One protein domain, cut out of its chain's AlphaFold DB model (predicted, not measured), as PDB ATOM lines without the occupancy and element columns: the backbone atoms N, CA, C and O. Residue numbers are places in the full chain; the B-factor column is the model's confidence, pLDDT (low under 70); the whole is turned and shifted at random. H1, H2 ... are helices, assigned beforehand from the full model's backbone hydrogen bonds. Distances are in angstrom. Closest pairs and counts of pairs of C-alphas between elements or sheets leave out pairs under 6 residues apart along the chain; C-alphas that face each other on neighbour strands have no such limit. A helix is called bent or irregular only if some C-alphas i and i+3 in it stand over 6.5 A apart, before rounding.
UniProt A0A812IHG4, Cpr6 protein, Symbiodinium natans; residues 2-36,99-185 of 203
ATOM      1  N   ILE A   2      43.329  21.425  37.548       66.62
ATOM      2  CA  ILE A   2      42.722  20.731  38.712       66.62
ATOM      3  C   ILE A   2      41.883  21.671  39.595       66.62
ATOM      4  O   ILE A   2      40.739  21.359  39.896       66.62
ATOM      5  N   VAL A   3      42.410  22.850  39.946       68.38
ATOM      6  CA  VAL A   3      41.683  23.845  40.764       68.38
ATOM      7  C   VAL A   3      40.367  24.273  40.105       68.38
ATOM      8  O   VAL A   3      39.351  24.383  40.782       68.38
ATOM      9  N   PHE A   4      40.368  24.448  38.780       63.91
ATOM     10  CA  PHE A   4      39.175  24.805  38.012       63.91
ATOM     11  C   PHE A   4      38.126  23.685  38.056       63.91
ATOM     12  O   PHE A   4      36.975  23.951  38.375       63.91
ATOM     13  N   LEU A   5      38.543  22.430  37.844       68.19
ATOM     14  CA  LEU A   5      37.651  21.267  37.916       68.19
ATOM     15  C   LEU A   5      37.023  21.103  39.307       68.19
ATOM     16  O   LEU A   5      35.818  20.876  39.418       68.19
ATOM     17  N   VAL A   6      37.819  21.265  40.368       73.88
ATOM     18  CA  VAL A   6      37.336  21.191  41.755       73.88
ATOM     19  C   VAL A   6      36.351  22.321  42.050       73.88
ATOM     20  O   VAL A   6      35.287  22.063  42.610       73.88
ATOM     21  N   ALA A   7      36.652  23.553  41.630       72.00
ATOM     22  CA  ALA A   7      35.758  24.693  41.815       72.00
ATOM     23  C   ALA A   7      34.429  24.504  41.066       72.00
ATOM     24  O   ALA A   7      33.366  24.705  41.649       72.00
ATOM     25  N   THR A   8      34.463  24.040  39.812       69.38
ATOM     26  CA  THR A   8      33.241  23.754  39.047       69.38
ATOM     27  C   THR A   8      32.424  22.630  39.675       69.38
ATOM     28  O   THR A   8      31.210  22.752  39.788       69.38
ATOM     29  N   ALA A   9      33.074  21.565  40.158       73.69
ATOM     30  CA  ALA A   9      32.389  20.463  40.825       73.69
ATOM     31  C   ALA A   9      31.713  20.925  42.124       73.69
ATOM     32  O   ALA A   9      30.557  20.580  42.366       73.69
ATOM     33  N   ALA A  10      32.404  21.742  42.924       77.38
ATOM     34  CA  ALA A  10      31.869  22.308  44.159       77.38
ATOM     35  C   ALA A  10      30.695  23.265  43.901       77.38
ATOM     36  O   ALA A  10      29.703  23.224  44.625       77.38
ATOM     37  N   MET A  11      30.763  24.092  42.855       75.56
ATOM     38  CA  MET A  11      29.653  24.974  42.484       75.56
ATOM     39  C   MET A  11      28.443  24.186  41.972       75.56
ATOM     40  O   MET A  11      27.335  24.453  42.426       75.56
ATOM     41  N   CYS A  12      28.642  23.174  41.116       74.31
ATOM     42  CA  CYS A  12      27.558  22.285  40.673       74.31
ATOM     43  C   CYS A  12      26.938  21.503  41.840       74.31
ATOM     44  O   CYS A  12      25.743  21.219  41.854       74.31
ATOM     45  N   TRP A  13      27.754  21.130  42.828       79.19
ATOM     46  CA  TRP A  13      27.278  20.502  44.054       79.19
ATOM     47  C   TRP A  13      26.388  21.446  44.861       79.19
ATOM     48  O   TRP A  13      25.289  21.076  45.276       79.19
ATOM     49  N   LEU A  14      26.858  22.678  45.065       81.19
ATOM     50  CA  LEU A  14      26.140  23.698  45.812       81.19
ATOM     51  C   LEU A  14      24.822  24.074  45.128       81.19
ATOM     52  O   LEU A  14      23.793  24.120  45.798       81.19
ATOM     53  N   SER A  15      24.826  24.305  43.813       74.81
ATOM     54  CA  SER A  15      23.610  24.625  43.057       74.81
ATOM     55  C   SER A  15      22.590  23.490  43.150       74.81
ATOM     56  O   SER A  15      21.424  23.735  43.455       74.81
ATOM     57  N   TYR A  16      23.030  22.240  42.993       78.88
ATOM     58  CA  TYR A  16      22.184  21.066  43.180       78.88
ATOM     59  C   TYR A  16      21.595  20.981  44.596       78.88
ATOM     60  O   TYR A  16      20.384  20.805  44.751       78.88
ATOM     61  N   TYR A  17      22.423  21.153  45.629       81.06
ATOM     62  CA  TYR A  17      21.982  21.131  47.022       81.06
ATOM     63  C   TYR A  17      20.930  22.211  47.305       81.06
ATOM     64  O   TYR A  17      19.871  21.913  47.860       81.06
ATOM     65  N   LEU A  18      21.180  23.450  46.874       81.06
ATOM     66  CA  LEU A  18      20.245  24.562  47.055       81.06
ATOM     67  C   LEU A  18      18.914  24.306  46.342       81.06
ATOM     68  O   LEU A  18      17.857  24.566  46.912       81.06
ATOM     69  N   MET A  19      18.949  23.740  45.134       76.44
ATOM     70  CA  MET A  19      17.745  23.396  44.371       76.44
ATOM     71  C   MET A  19      16.924  22.298  45.053       76.44
ATOM     72  O   MET A  19      15.695  22.369  45.063       76.44
ATOM     73  N   LEU A  20      17.579  21.307  45.663       77.31
ATOM     74  CA  LEU A  20      16.899  20.280  46.450       77.31
ATOM     75  C   LEU A  20      16.253  20.840  47.714       77.31
ATOM     76  O   LEU A  20      15.097  20.522  48.001       77.31
ATOM     77  N   VAL A  21      16.984  21.670  48.460       81.31
ATOM     78  CA  VAL A  21      16.450  22.339  49.651       81.31
ATOM     79  C   VAL A  21      15.242  23.184  49.263       81.31
ATOM     80  O   VAL A  21      14.183  23.034  49.864       81.31
ATOM     81  N   TYR A  22      15.363  23.982  48.202       81.56
ATOM     82  CA  TYR A  22      14.276  24.797  47.676       81.56
ATOM     83  C   TYR A  22      13.055  23.955  47.280       81.56
ATOM     84  O   TYR A  22      11.954  24.213  47.761       81.56
ATOM     85  N   ALA A  23      13.238  22.893  46.488       77.81
ATOM     86  CA  ALA A  23      12.146  22.004  46.092       77.81
ATOM     87  C   ALA A  23      11.458  21.351  47.305       77.81
ATOM     88  O   ALA A  23      10.232  21.237  47.340       77.81
ATOM     89  N   SER A  24      12.233  20.958  48.321       79.69
ATOM     90  CA  SER A  24      11.706  20.416  49.578       79.69
ATOM     91  C   SER A  24      10.894  21.456  50.356       79.69
ATOM     92  O   SER A  24       9.784  21.161  50.801       79.69
ATOM     93  N   SER A  25      11.397  22.688  50.473       84.12
ATOM     94  CA  SER A  25      10.686  23.800  51.110       84.12
ATOM     95  C   SER A  25       9.375  24.116  50.396       84.12
ATOM     96  O   SER A  25       8.348  24.278  51.050       84.12
ATOM     97  N   CYS A  26       9.373  24.134  49.063       82.06
ATOM     98  CA  CYS A  26       8.161  24.351  48.282       82.06
ATOM     99  C   CYS A  26       7.143  23.219  48.461       82.06
ATOM    100  O   CYS A  26       5.956  23.490  48.623       82.06
ATOM    101  N   ALA A  27       7.594  21.961  48.488       79.94
ATOM    102  CA  ALA A  27       6.723  20.821  48.772       79.94
ATOM    103  C   ALA A  27       6.136  20.891  50.193       79.94
ATOM    104  O   ALA A  27       4.954  20.615  50.390       79.94
ATOM    105  N   SER A  28       6.935  21.305  51.182       83.44
ATOM    106  CA  SER A  28       6.454  21.525  52.550       83.44
ATOM    107  C   SER A  28       5.412  22.639  52.605       83.44
ATOM    108  O   SER A  28       4.364  22.459  53.216       83.44
ATOM    109  N   LEU A  29       5.650  23.754  51.914       86.12
ATOM    110  CA  LEU A  29       4.716  24.874  51.860       86.12
ATOM    111  C   LEU A  29       3.397  24.491  51.171       86.12
ATOM    112  O   LEU A  29       2.333  24.868  51.649       86.12
ATOM    113  N   GLN A  30       3.443  23.685  50.105       85.12
ATOM    114  CA  GLN A  30       2.235  23.123  49.488       85.12
ATOM    115  C   GLN A  30       1.458  22.235  50.463       85.12
ATOM    116  O   GLN A  30       0.253  22.408  50.614       85.12
ATOM    117  N   SER A  31       2.146  21.341  51.175       84.81
ATOM    118  CA  SER A  31       1.528  20.466  52.176       84.81
ATOM    119  C   SER A  31       0.901  21.257  53.336       84.81
ATOM    120  O   SER A  31      -0.218  20.965  53.759       84.81
ATOM    121  N   GLN A  32       1.577  22.306  53.814       88.00
ATOM    122  CA  GLN A  32       1.053  23.206  54.847       88.00
ATOM    123  C   GLN A  32      -0.172  23.988  54.366       88.00
ATOM    124  O   GLN A  32      -1.120  24.152  55.131       88.00
ATOM    125  N   LEU A  33      -0.181  24.440  53.106       89.25
ATOM    126  CA  LEU A  33      -1.346  25.088  52.504       89.25
ATOM    127  C   LEU A  33      -2.524  24.121  52.392       89.25
ATOM    128  O   LEU A  33      -3.625  24.482  52.785       89.25
ATOM    129  N   GLU A  34      -2.312  22.886  51.933       87.69
ATOM    130  CA  GLU A  34      -3.375  21.873  51.832       87.69
ATOM    131  C   GLU A  34      -4.027  21.572  53.190       87.69
ATOM    132  O   GLU A  34      -5.243  21.388  53.276       87.69
ATOM    133  N   GLN A  35      -3.229  21.570  54.259       88.56
ATOM    134  CA  GLN A  35      -3.680  21.322  55.631       88.56
ATOM    135  C   GLN A  35      -4.046  22.601  56.399       88.56
ATOM    136  O   GLN A  35      -4.342  22.530  57.595       88.56
ATOM    137  N   PHE A  36      -4.021  23.765  55.743       90.00
ATOM    138  CA  PHE A  36      -4.263  25.048  56.388       90.00
ATOM    139  C   PHE A  36      -5.675  25.098  56.967       90.00
ATOM    140  O   PHE A  36      -6.652  24.968  56.233       90.00
ATOM    141  N   TYR A  99      12.527  27.935  35.177       81.00
ATOM    142  CA  TYR A  99      13.702  27.853  34.295       81.00
ATOM    143  C   TYR A  99      14.615  29.082  34.395       81.00
ATOM    144  O   TYR A  99      15.831  28.958  34.312       81.00
ATOM    145  N   SER A 100      14.034  30.261  34.621       83.75
ATOM    146  CA  SER A 100      14.773  31.512  34.789       83.75
ATOM    147  C   SER A 100      15.700  31.495  36.004       83.75
ATOM    148  O   SER A 100      16.848  31.911  35.881       83.75
ATOM    149  N   LEU A 101      15.239  30.981  37.151       80.94
ATOM    150  CA  LEU A 101      16.064  30.863  38.357       80.94
ATOM    151  C   LEU A 101      17.243  29.921  38.109       80.94
ATOM    152  O   LEU A 101      18.368  30.194  38.515       80.94
ATOM    153  N   HIS A 102      16.986  28.836  37.383       80.31
ATOM    154  CA  HIS A 102      18.025  27.894  37.020       80.31
ATOM    155  C   HIS A 102      19.095  28.528  36.116       80.31
ATOM    156  O   HIS A 102      20.279  28.422  36.414       80.31
ATOM    157  N   LEU A 103      18.688  29.264  35.076       86.56
ATOM    158  CA  LEU A 103      19.633  29.994  34.230       86.56
ATOM    159  C   LEU A 103      20.464  31.000  35.030       86.56
ATOM    160  O   LEU A 103      21.667  31.083  34.812       86.56
ATOM    161  N   GLN A 104      19.852  31.731  35.968       86.12
ATOM    162  CA  GLN A 104      20.556  32.711  36.805       86.12
ATOM    163  C   GLN A 104      21.673  32.077  37.641       86.12
ATOM    164  O   GLN A 104      22.749  32.662  37.750       86.12
ATOM    165  N   LEU A 105      21.447  30.880  38.191       83.12
ATOM    166  CA  LEU A 105      22.460  30.152  38.964       83.12
ATOM    167  C   LEU A 105      23.644  29.688  38.107       83.12
ATOM    168  O   LEU A 105      24.752  29.546  38.617       83.12
ATOM    169  N   GLU A 106      23.420  29.474  36.812       83.12
ATOM    170  CA  GLU A 106      24.416  28.925  35.892       83.12
ATOM    171  C   GLU A 106      25.200  30.026  35.134       83.12
ATOM    172  O   GLU A 106      26.200  29.746  34.470       83.12
ATOM    173  N   VAL A 107      24.784  31.300  35.238       89.88
ATOM    174  CA  VAL A 107      25.440  32.451  34.577       89.88
ATOM    175  C   VAL A 107      26.956  32.511  34.831       89.88
ATOM    176  O   VAL A 107      27.689  32.730  33.864       89.88
ATOM    177  N   PRO A 108      27.472  32.286  36.059       86.31
ATOM    178  CA  PRO A 108      28.915  32.317  36.303       86.31
ATOM    179  C   PRO A 108      29.707  31.307  35.459       86.31
ATOM    180  O   PRO A 108      30.828  31.598  35.044       86.31
ATOM    181  N   PHE A 109      29.126  30.141  35.153       80.56
ATOM    182  CA  PHE A 109      29.775  29.133  34.311       80.56
ATOM    183  C   PHE A 109      29.831  29.567  32.851       80.56
ATOM    184  O   PHE A 109      30.864  29.401  32.200       80.56
ATOM    185  N   LEU A 110      28.743  30.160  32.351       88.06
ATOM    186  CA  LEU A 110      28.726  30.739  31.011       88.06
ATOM    187  C   LEU A 110      29.814  31.812  30.884       88.06
ATOM    188  O   LEU A 110      30.572  31.798  29.920       88.06
ATOM    189  N   TRP A 111      29.926  32.698  31.875       91.31
ATOM    190  CA  TRP A 111      30.945  33.750  31.895       91.31
ATOM    191  C   TRP A 111      32.364  33.179  31.889       91.31
ATOM    192  O   TRP A 111      33.170  33.583  31.058       91.31
ATOM    193  N   ALA A 112      32.654  32.176  32.723       84.12
ATOM    194  CA  ALA A 112      33.961  31.516  32.723       84.12
ATOM    195  C   ALA A 112      34.308  30.874  31.360       84.12
ATOM    196  O   ALA A 112      35.459  30.910  30.911       84.12
ATOM    197  N   GLY A 113      33.309  30.303  30.677       85.56
ATOM    198  CA  GLY A 113      33.459  29.789  29.316       85.56
ATOM    199  C   GLY A 113      33.753  30.894  28.298       85.56
ATOM    200  O   GLY A 113      34.664  30.750  27.480       85.56
ATOM    201  N   LEU A 114      33.032  32.017  28.379       93.12
ATOM    202  CA  LEU A 114      33.238  33.184  27.516       93.12
ATOM    203  C   LEU A 114      34.612  33.826  27.727       93.12
ATOM    204  O   LEU A 114      35.263  34.181  26.745       93.12
ATOM    205  N   ASP A 115      35.096  33.912  28.966       94.12
ATOM    206  CA  ASP A 115      36.442  34.404  29.269       94.12
ATOM    207  C   ASP A 115      37.510  33.522  28.611       94.12
ATOM    208  O   ASP A 115      38.429  34.026  27.959       94.12
ATOM    209  N   THR A 116      37.346  32.199  28.697       88.88
ATOM    210  CA  THR A 116      38.249  31.233  28.053       88.88
ATOM    211  C   THR A 116      38.220  31.368  26.529       88.88
ATOM    212  O   THR A 116      39.273  31.422  25.892       88.88
ATOM    213  N   ALA A 117      37.031  31.486  25.934       94.38
ATOM    214  CA  ALA A 117      36.883  31.714  24.500       94.38
ATOM    215  C   ALA A 117      37.523  33.042  24.061       94.38
ATOM    216  O   ALA A 117      38.201  33.098  23.036       94.38
ATOM    217  N   SER A 118      37.382  34.100  24.866       97.31
ATOM    218  CA  SER A 118      37.984  35.406  24.587       97.31
ATOM    219  C   SER A 118      39.513  35.339  24.527       97.31
ATOM    220  O   SER A 118      40.125  35.978  23.669       97.31
ATOM    221  N   ALA A 119      40.134  34.523  25.386       95.25
ATOM    222  CA  ALA A 119      41.574  34.299  25.368       95.25
ATOM    223  C   ALA A 119      42.019  33.599  24.074       95.25
ATOM    224  O   ALA A 119      43.024  33.998  23.487       95.25
ATOM    225  N   ARG A 120      41.240  32.623  23.582       95.81
ATOM    226  CA  ARG A 120      41.499  31.937  22.303       95.81
ATOM    227  C   ARG A 120      41.375  32.866  21.103       95.81
ATOM    228  O   ARG A 120      42.271  32.897  20.265       95.81
ATOM    229  N   PHE A 121      40.348  33.715  21.072       97.38
ATOM    230  CA  PHE A 121      40.210  34.720  20.014       97.38
ATOM    231  C   PHE A 121      41.396  35.687  19.965       97.38
ATOM    232  O   PHE A 121      41.871  36.023  18.884       97.38
ATOM    233  N   ARG A 122      41.931  36.098  21.124       97.50
ATOM    234  CA  ARG A 122      43.132  36.953  21.182       97.50
ATOM    235  C   ARG A 122      44.404  36.245  20.716       97.50
ATOM    236  O   ARG A 122      45.304  36.920  20.229       97.50
ATOM    237  N   ALA A 123      44.477  34.925  20.863       97.62
ATOM    238  CA  ALA A 123      45.590  34.116  20.369       97.62
ATOM    239  C   ALA A 123      45.529  33.862  18.849       97.62
ATOM    240  O   ALA A 123      46.518  33.424  18.274       97.62
ATOM    241  N   GLY A 124      44.401  34.167  18.194       97.75
ATOM    242  CA  GLY A 124      44.166  33.870  16.776       97.75
ATOM    243  C   GLY A 124      43.493  32.515  16.523       97.75
ATOM    244  O   GLY A 124      43.192  32.197  15.373       97.75
ATOM    245  N   ASP A 125      43.182  31.758  17.578       97.44
ATOM    246  CA  ASP A 125      42.538  30.439  17.517       97.44
ATOM    247  C   ASP A 125      41.006  30.580  17.395       97.44
ATOM    248  O   ASP A 125      40.241  30.268  18.315       97.44
ATOM    249  N   TRP A 126      40.531  31.104  16.262       96.62
ATOM    250  CA  TRP A 126      39.110  31.427  16.066       96.62
ATOM    251  C   TRP A 126      38.188  30.209  16.084       96.62
ATOM    252  O   TRP A 126      37.086  30.286  16.624       96.62
ATOM    253  N   GLU A 127      38.630  29.090  15.514       96.75
ATOM    254  CA  GLU A 127      37.841  27.858  15.465       96.75
ATOM    255  C   GLU A 127      37.600  27.295  16.871       96.75
ATOM    256  O   GLU A 127      36.459  27.021  17.247       96.75
ATOM    257  N   GLU A 128      38.655  27.196  17.684       91.94
ATOM    258  CA  GLU A 128      38.553  26.679  19.050       91.94
ATOM    259  C   GLU A 128      37.738  27.625  19.945       91.94
ATOM    260  O   GLU A 128      36.875  27.183  20.706       91.94
ATOM    261  N   GLY A 129      37.938  28.941  19.803       94.62
ATOM    262  CA  GLY A 129      37.119  29.936  20.493       94.62
ATOM    263  C   GLY A 129      35.631  29.832  20.130       94.62
ATOM    264  O   GLY A 129      34.778  29.875  21.017       94.62
ATOM    265  N   LEU A 130      35.299  29.632  18.848       96.31
ATOM    266  CA  LEU A 130      33.914  29.475  18.394       96.31
ATOM    267  C   LEU A 130      33.273  28.204  18.964       96.31
ATOM    268  O   LEU A 130      32.140  28.254  19.446       96.31
ATOM    269  N   TRP A 131      34.001  27.084  18.960       93.38
ATOM    270  CA  TRP A 131      33.540  25.834  19.563       93.38
ATOM    271  C   TRP A 131      33.260  25.972  21.058       93.38
ATOM    272  O   TRP A 131      32.237  25.475  21.530       93.38
ATOM    273  N   LEU A 132      34.115  26.685  21.796       88.88
ATOM    274  CA  LEU A 132      33.899  26.958  23.218       88.88
ATOM    275  C   LEU A 132      32.626  27.778  23.459       88.88
ATOM    276  O   LEU A 132      31.859  27.453  24.364       88.88
ATOM    277  N   VAL A 133      32.362  28.799  22.637       95.06
ATOM    278  CA  VAL A 133      31.142  29.618  22.752       95.06
ATOM    279  C   VAL A 133      29.896  28.795  22.431       95.06
ATOM    280  O   VAL A 133      28.967  28.743  23.236       95.06
ATOM    281  N   LEU A 134      29.861  28.138  21.269       95.31
ATOM    282  CA  LEU A 134      28.693  27.369  20.828       95.31
ATOM    283  C   LEU A 134      28.428  26.180  21.751       95.31
ATOM    284  O   LEU A 134      27.295  25.973  22.186       95.31
ATOM    285  N   GLY A 135      29.476  25.434  22.101       87.25
ATOM    286  CA  GLY A 135      29.400  24.336  23.056       87.25
ATOM    287  C   GLY A 135      28.926  24.819  24.424       87.25
ATOM    288  O   GLY A 135      27.989  24.246  24.977       87.25
ATOM    289  N   GLY A 136      29.498  25.913  24.933       86.75
ATOM    290  CA  GLY A 136      29.090  26.528  26.195       86.75
ATOM    291  C   GLY A 136      27.613  26.921  26.211       86.75
ATOM    292  O   GLY A 136      26.907  26.597  27.162       86.75
ATOM    293  N   LEU A 137      27.112  27.534  25.134       91.81
ATOM    294  CA  LEU A 137      25.699  27.904  25.001       91.81
ATOM    295  C   LEU A 137      24.772  26.686  24.935       91.81
ATOM    296  O   LEU A 137      23.732  26.682  25.591       91.81
ATOM    297  N   VAL A 138      25.137  25.641  24.184       90.88
ATOM    298  CA  VAL A 138      24.358  24.390  24.124       90.88
ATOM    299  C   VAL A 138      24.298  23.729  25.502       90.88
ATOM    300  O   VAL A 138      23.225  23.308  25.945       90.88
ATOM    301  N   TRP A 139      25.423  23.675  26.212       84.88
ATOM    302  CA  TRP A 139      25.471  23.141  27.569       84.88
ATOM    303  C   TRP A 139      24.610  23.959  28.535       84.88
ATOM    304  O   TRP A 139      23.769  23.386  29.229       84.88
ATOM    305  N   PHE A 140      24.769  25.283  28.528       87.69
ATOM    306  CA  PHE A 140      24.081  26.218  29.418       87.69
ATOM    307  C   PHE A 140      22.564  26.278  29.180       87.69
ATOM    308  O   PHE A 140      21.788  26.223  30.130       87.69
ATOM    309  N   LEU A 141      22.117  26.367  27.923       90.25
ATOM    310  CA  LEU A 141      20.701  26.587  27.601       90.25
ATOM    311  C   LEU A 141      19.889  25.293  27.515       90.25
ATOM    312  O   LEU A 141      18.691  25.315  27.812       90.25
ATOM    313  N   LEU A 142      20.509  24.183  27.095       87.31
ATOM    314  CA  LEU A 142      19.793  22.947  26.763       87.31
ATOM    315  C   LEU A 142      20.152  21.792  27.694       87.31
ATOM    316  O   LEU A 142      19.265  21.244  28.350       87.31
ATOM    317  N   ILE A 143      21.430  21.410  27.756       84.38
ATOM    318  CA  ILE A 143      21.840  20.159  28.411       84.38
ATOM    319  C   ILE A 143      21.667  20.252  29.924       84.38
ATOM    320  O   ILE A 143      20.977  19.421  30.515       84.38
ATOM    321  N   ILE A 144      22.271  21.263  30.549       82.75
ATOM    322  CA  ILE A 144      22.255  21.426  32.002       82.75
ATOM    323  C   ILE A 144      20.806  21.532  32.516       82.75
ATOM    324  O   ILE A 144      20.410  20.692  33.332       82.75
ATOM    325  N   PRO A 145      19.948  22.424  31.982       84.19
ATOM    326  CA  PRO A 145      18.565  22.516  32.439       84.19
ATOM    327  C   PRO A 145      17.753  21.235  32.234       84.19
ATOM    328  O   PRO A 145      16.906  20.905  33.069       84.19
ATOM    329  N   ALA A 146      17.993  20.499  31.144       85.00
ATOM    330  CA  ALA A 146      17.330  19.220  30.903       85.00
ATOM    331  C   ALA A 146      17.729  18.179  31.957       85.00
ATOM    332  O   ALA A 146      16.850  17.531  32.527       85.00
ATOM    333  N   ILE A 147      19.026  18.064  32.268       81.94
ATOM    334  CA  ILE A 147      19.530  17.170  33.318       81.94
ATOM    335  C   ILE A 147      18.880  17.519  34.655       81.94
ATOM    336  O   ILE A 147      18.277  16.644  35.272       81.94
ATOM    337  N   TYR A 148      18.908  18.787  35.074       78.44
ATOM    338  CA  TYR A 148      18.312  19.185  36.352       78.44
ATOM    339  C   TYR A 148      16.821  18.868  36.434       78.44
ATOM    340  O   TYR A 148      16.367  18.324  37.442       78.44
ATOM    341  N   ARG A 149      16.049  19.151  35.375       80.38
ATOM    342  CA  ARG A 149      14.619  18.808  35.341       80.38
ATOM    343  C   ARG A 149      14.396  17.310  35.501       80.38
ATOM    344  O   ARG A 149      13.516  16.914  36.267       80.38
ATOM    345  N   LEU A 150      15.173  16.488  34.799       82.56
ATOM    346  CA  LEU A 150      15.078  15.033  34.889       82.56
ATOM    347  C   LEU A 150      15.454  14.538  36.288       82.56
ATOM    348  O   LEU A 150      14.723  13.731  36.855       82.56
ATOM    349  N   THR A 151      16.532  15.061  36.875       76.94
ATOM    350  CA  THR A 151      16.998  14.674  38.211       76.94
ATOM    351  C   THR A 151      16.000  15.064  39.297       76.94
ATOM    352  O   THR A 151      15.621  14.213  40.097       76.94
ATOM    353  N   ILE A 152      15.505  16.307  39.307       76.12
ATOM    354  CA  ILE A 152      14.491  16.750  40.278       76.12
ATOM    355  C   ILE A 152      13.220  15.913  40.130       76.12
ATOM    356  O   ILE A 152      12.694  15.408  41.120       76.12
ATOM    357  N   SER A 153      12.752  15.698  38.897       78.81
ATOM    358  CA  SER A 153      11.564  14.876  38.640       78.81
ATOM    359  C   SER A 153      11.755  13.437  39.123       78.81
ATOM    360  O   SER A 153      10.848  12.868  39.730       78.81
ATOM    361  N   ALA A 154      12.932  12.852  38.890       80.12
ATOM    362  CA  ALA A 154      13.272  11.512  39.352       80.12
ATOM    363  C   ALA A 154      13.311  11.430  40.883       80.12
ATOM    364  O   ALA A 154      12.729  10.507  41.443       80.12
ATOM    365  N   ILE A 155      13.921  12.404  41.562       76.62
ATOM    366  CA  ILE A 155      14.013  12.445  43.029       76.62
ATOM    367  C   ILE A 155      12.634  12.617  43.660       76.62
ATOM    368  O   ILE A 155      12.292  11.884  44.583       76.62
ATOM    369  N   LEU A 156      11.817  13.541  43.151       75.19
ATOM    370  CA  LEU A 156      10.458  13.747  43.654       75.19
ATOM    371  C   LEU A 156       9.584  12.509  43.427       75.19
ATOM    372  O   LEU A 156       8.814  12.126  44.308       75.19
ATOM    373  N   ARG A 157       9.724  11.849  42.270       81.81
ATOM    374  CA  ARG A 157       9.011  10.601  41.975       81.81
ATOM    375  C   ARG A 157       9.479   9.459  42.872       81.81
ATOM    376  O   ARG A 157       8.643   8.732  43.394       81.81
ATOM    377  N   LEU A 158      10.787   9.321  43.078       79.56
ATOM    378  CA  LEU A 158      11.365   8.312  43.962       79.56
ATOM    379  C   LEU A 158      10.924   8.534  45.410       79.56
ATOM    380  O   LEU A 158      10.517   7.582  46.064       79.56
ATOM    381  N   LYS A 159      10.934   9.785  45.885       75.19
ATOM    382  CA  LYS A 159      10.433  10.154  47.213       75.19
ATOM    383  C   LYS A 159       8.983   9.712  47.393       75.19
ATOM    384  O   LYS A 159       8.694   9.016  48.355       75.19
ATOM    385  N   ARG A 160       8.105  10.040  46.438       76.19
ATOM    386  CA  ARG A 160       6.692   9.638  46.490       76.19
ATOM    387  C   ARG A 160       6.532   8.115  46.541       76.19
ATOM    388  O   ARG A 160       5.800   7.609  47.378       76.19
ATOM    389  N   LEU A 161       7.271   7.384  45.702       82.00
ATOM    390  CA  LEU A 161       7.230   5.917  45.685       82.00
ATOM    391  C   LEU A 161       7.746   5.290  46.988       82.00
ATOM    392  O   LEU A 161       7.235   4.254  47.411       82.00
ATOM    393  N   LEU A 162       8.762   5.883  47.614       79.31
ATOM    394  CA  LEU A 162       9.299   5.414  48.892       79.31
ATOM    395  C   LEU A 162       8.345   5.718  50.055       79.31
ATOM    396  O   LEU A 162       8.176   4.871  50.930       79.31
ATOM    397  N   GLU A 163       7.696   6.883  50.052       77.12
ATOM    398  CA  GLU A 163       6.661   7.238  51.033       77.12
ATOM    399  C   GLU A 163       5.453   6.289  50.933       77.12
ATOM    400  O   GLU A 163       4.986   5.795  51.956       77.12
ATOM    401  N   GLU A 164       5.009   5.964  49.713       83.31
ATOM    402  CA  GLU A 164       3.881   5.055  49.463       83.31
ATOM    403  C   GLU A 164       4.176   3.592  49.846       83.31
ATOM    404  O   GLU A 164       3.304   2.923  50.394       83.31
ATOM    405  N   ASN A 165       5.384   3.078  49.574       81.38
ATOM    406  CA  ASN A 165       5.683   1.645  49.735       81.38
ATOM    407  C   ASN A 165       6.387   1.270  51.045       81.38
ATOM    408  O   ASN A 165       6.274   0.129  51.485       81.38
ATOM    409  N   LEU A 166       7.165   2.177  51.644       74.75
ATOM    410  CA  LEU A 166       8.102   1.835  52.725       74.75
ATOM    411  C   LEU A 166       7.868   2.617  54.023       74.75
ATOM    412  O   LEU A 166       8.561   2.358  55.005       74.75
ATOM    413  N   GLY A 167       6.931   3.574  54.049       68.38
ATOM    414  CA  GLY A 167       6.693   4.422  55.225       68.38
ATOM    415  C   GLY A 167       7.935   5.214  55.657       68.38
ATOM    416  O   GLY A 167       8.084   5.557  56.830       68.38
ATOM    417  N   PHE A 168       8.868   5.451  54.730       61.09
ATOM    418  CA  PHE A 168      10.173   6.025  55.034       61.09
ATOM    419  C   PHE A 168      10.058   7.535  55.264       61.09
ATOM    420  O   PHE A 168       9.474   8.255  54.454       61.09
ATOM    421  N   THR A 169      10.616   8.030  56.370       57.16
ATOM    422  CA  THR A 169      10.499   9.443  56.750       57.16
ATOM    423  C   THR A 169      11.434  10.349  55.927       57.16
ATOM    424  O   THR A 169      12.518   9.925  55.511       57.16
ATOM    425  N   PRO A 170      11.074  11.634  55.716       55.31
ATOM    426  CA  PRO A 170      11.756  12.537  54.774       55.31
ATOM    427  C   PRO A 170      13.253  12.775  55.040       55.31
ATOM    428  O   PRO A 170      13.980  13.185  54.134       55.31
ATOM    429  N   GLY A 171      13.726  12.527  56.266       55.53
ATOM    430  CA  GLY A 171      15.099  12.817  56.687       55.53
ATOM    431  C   GLY A 171      16.171  11.948  56.022       55.53
ATOM    432  O   GLY A 171      17.278  12.429  55.798       55.53
ATOM    433  N   GLY A 172      15.871  10.696  55.662       55.94
ATOM    434  CA  GLY A 172      16.883   9.779  55.112       55.94
ATOM    435  C   GLY A 172      17.127   9.909  53.601       55.94
ATOM    436  O   GLY A 172      18.174   9.505  53.107       55.94
ATOM    437  N   LEU A 173      16.205  10.523  52.855       53.22
ATOM    438  CA  LEU A 173      16.325  10.711  51.399       53.22
ATOM    439  C   LEU A 173      17.226  11.891  51.015       53.22
ATOM    440  O   LEU A 173      17.916  11.833  49.997       53.22
ATOM    441  N   LEU A 174      17.283  12.924  51.861       56.38
ATOM    442  CA  LEU A 174      18.216  14.045  51.705       56.38
ATOM    443  C   LEU A 174      19.679  13.563  51.743       56.38
ATOM    444  O   LEU A 174      20.519  14.109  51.036       56.38
ATOM    445  N   TRP A 175      19.958  12.478  52.477       52.62
ATOM    446  CA  TRP A 175      21.269  11.827  52.521       52.62
ATOM    447  C   TRP A 175      21.636  11.075  51.240       52.62
ATOM    448  O   TRP A 175      22.807  11.040  50.886       52.62
ATOM    449  N   MET A 176      20.682  10.515  50.489       51.47
ATOM    450  CA  MET A 176      21.020   9.803  49.246       51.47
ATOM    451  C   MET A 176      21.399  10.754  48.107       51.47
ATOM    452  O   MET A 176      22.290  10.444  47.318       51.47
ATOM    453  N   GLY A 177      20.799  11.951  48.066       52.19
ATOM    454  CA  GLY A 177      21.232  13.019  47.160       52.19
ATOM    455  C   GLY A 177      22.659  13.515  47.441       52.19
ATOM    456  O   GLY A 177      23.287  14.059  46.540       52.19
ATOM    457  N   ILE A 178      23.179  13.284  48.656       53.16
ATOM    458  CA  ILE A 178      24.527  13.682  49.092       53.16
ATOM    459  C   ILE A 178      25.624  12.710  48.596       53.16
ATOM    460  O   ILE A 178      26.797  13.076  48.567       53.16
ATOM    461  N   VAL A 179      25.293  11.487  48.170       51.50
ATOM    462  CA  VAL A 179      26.333  10.451  48.004       51.50
ATOM    463  C   VAL A 179      26.857  10.311  46.572       51.50
ATOM    464  O   VAL A 179      28.016   9.945  46.402       51.50
ATOM    465  N   ILE A 180      26.081  10.636  45.530       52.03
ATOM    466  CA  ILE A 180      26.581  10.554  44.144       52.03
ATOM    467  C   ILE A 180      26.044  11.723  43.312       52.03
ATOM    468  O   ILE A 180      24.923  11.651  42.802       52.03
ATOM    469  N   PRO A 181      26.826  12.799  43.127       54.09
ATOM    470  CA  PRO A 181      26.457  13.820  42.168       54.09
ATOM    471  C   PRO A 181      26.470  13.232  40.750       54.09
ATOM    472  O   PRO A 181      27.497  12.689  40.325       54.09
ATOM    473  N   PRO A 182      25.406  13.425  39.953       53.81
ATOM    474  CA  PRO A 182      25.444  13.169  38.512       53.81
ATOM    475  C   PRO A 182      26.592  13.922  37.822       53.81
ATOM    476  O   PRO A 182      27.136  13.447  36.824       53.81
ATOM    477  N   SER A 183      27.013  15.060  38.393       54.41
ATOM    478  CA  SER A 183      28.130  15.857  37.893       54.41
ATOM    479  C   SER A 183      29.477  15.129  37.946       54.41
ATOM    480  O   SER A 183      30.326  15.401  37.106       54.41
ATOM    481  N   LEU A 184      29.678  14.154  38.843       53.28
ATOM    482  CA  LEU A 184      30.912  13.358  38.875       53.28
ATOM    483  C   LEU A 184      31.012  12.430  37.653       53.28
ATOM    484  O   LEU A 184      32.080  12.295  37.062       53.28
ATOM    485  N   LEU A 185      29.885  11.855  37.218       55.97
ATOM    486  CA  LEU A 185      29.807  11.029  36.007       55.97
ATOM    487  C   LEU A 185      29.970  11.865  34.731       55.97
ATOM    488  O   LEU A 185      30.629  11.422  33.787       55.97
TER     489      LEU A 185
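AT A GLANCE: This is residues 2 to 36 and 99 to 185 of the 203 residues of the protein "Cpr6 protein" of Symbiodinium natans (UniProt A0A812IHG4). A long bent helix, H3, runs along a loose rod; H2 folds back along its first arm as a hairpin, while long H1 crosses its second, residues 2 to 7 and 28 to 36 sticking out. The tail, with short H4 and H5, returns to H1. The printed part has 122 residues, five named helices, H1 to H5 in chain order, and no named strand: all helix, radius of gyration of the C-alphas 18.4 A, spans 62 by 29 by 19 A.

HOW THE PARTS SIT: H3, residues 126 to 166, was assigned as one helix by its hydrogen bonds but is bent, C-alphas 141 and 144 being 7.0 A apart; arms H3a, residues 126 to 141, and H3b, residues 144 to 166, stand at a shallow tilt of 31 degrees. H2, residues 99 to 123, irregular with C-alphas 105 and 108 7.3 A apart, touches H3a, closest C-alphas Ala 117 and Gly 129 at 4.4 A, opposite ways. H1, residues 2 to 34, is close but not clearly touching H3b, closest C-alphas Leu 20 and Ile 152 at 7.5 A, a steep tilt of 49 degrees. Its residues 9 to 13 touch H5, residues 182 to 185, closest C-alphas Ala 9 and Ser 183 at 6.9 A. H4, residues 173 to 176, touches no helix. Every O i to N i+4 pair is within hydrogen-bond range in H1, H3a and H3b, 19 of 21 in H2; H4 and H5 are too short.

IN THESE COORDINATES: H1 starts at C-alpha 2 (42.722, 20.731, 38.712) and is 47.9 A long, H2 35.4 A, H3b 31.8 A; H5 ends at C-alpha 185 (29.807, 11.029, 36.007).

THE WHOLE: Residues 37 to 98 are not printed; C-alphas 36 and 99 are 28.6 A apart. No link printed whole is long. Residues 2 to 5, 8 and 167 to 185 have pLDDT under 70.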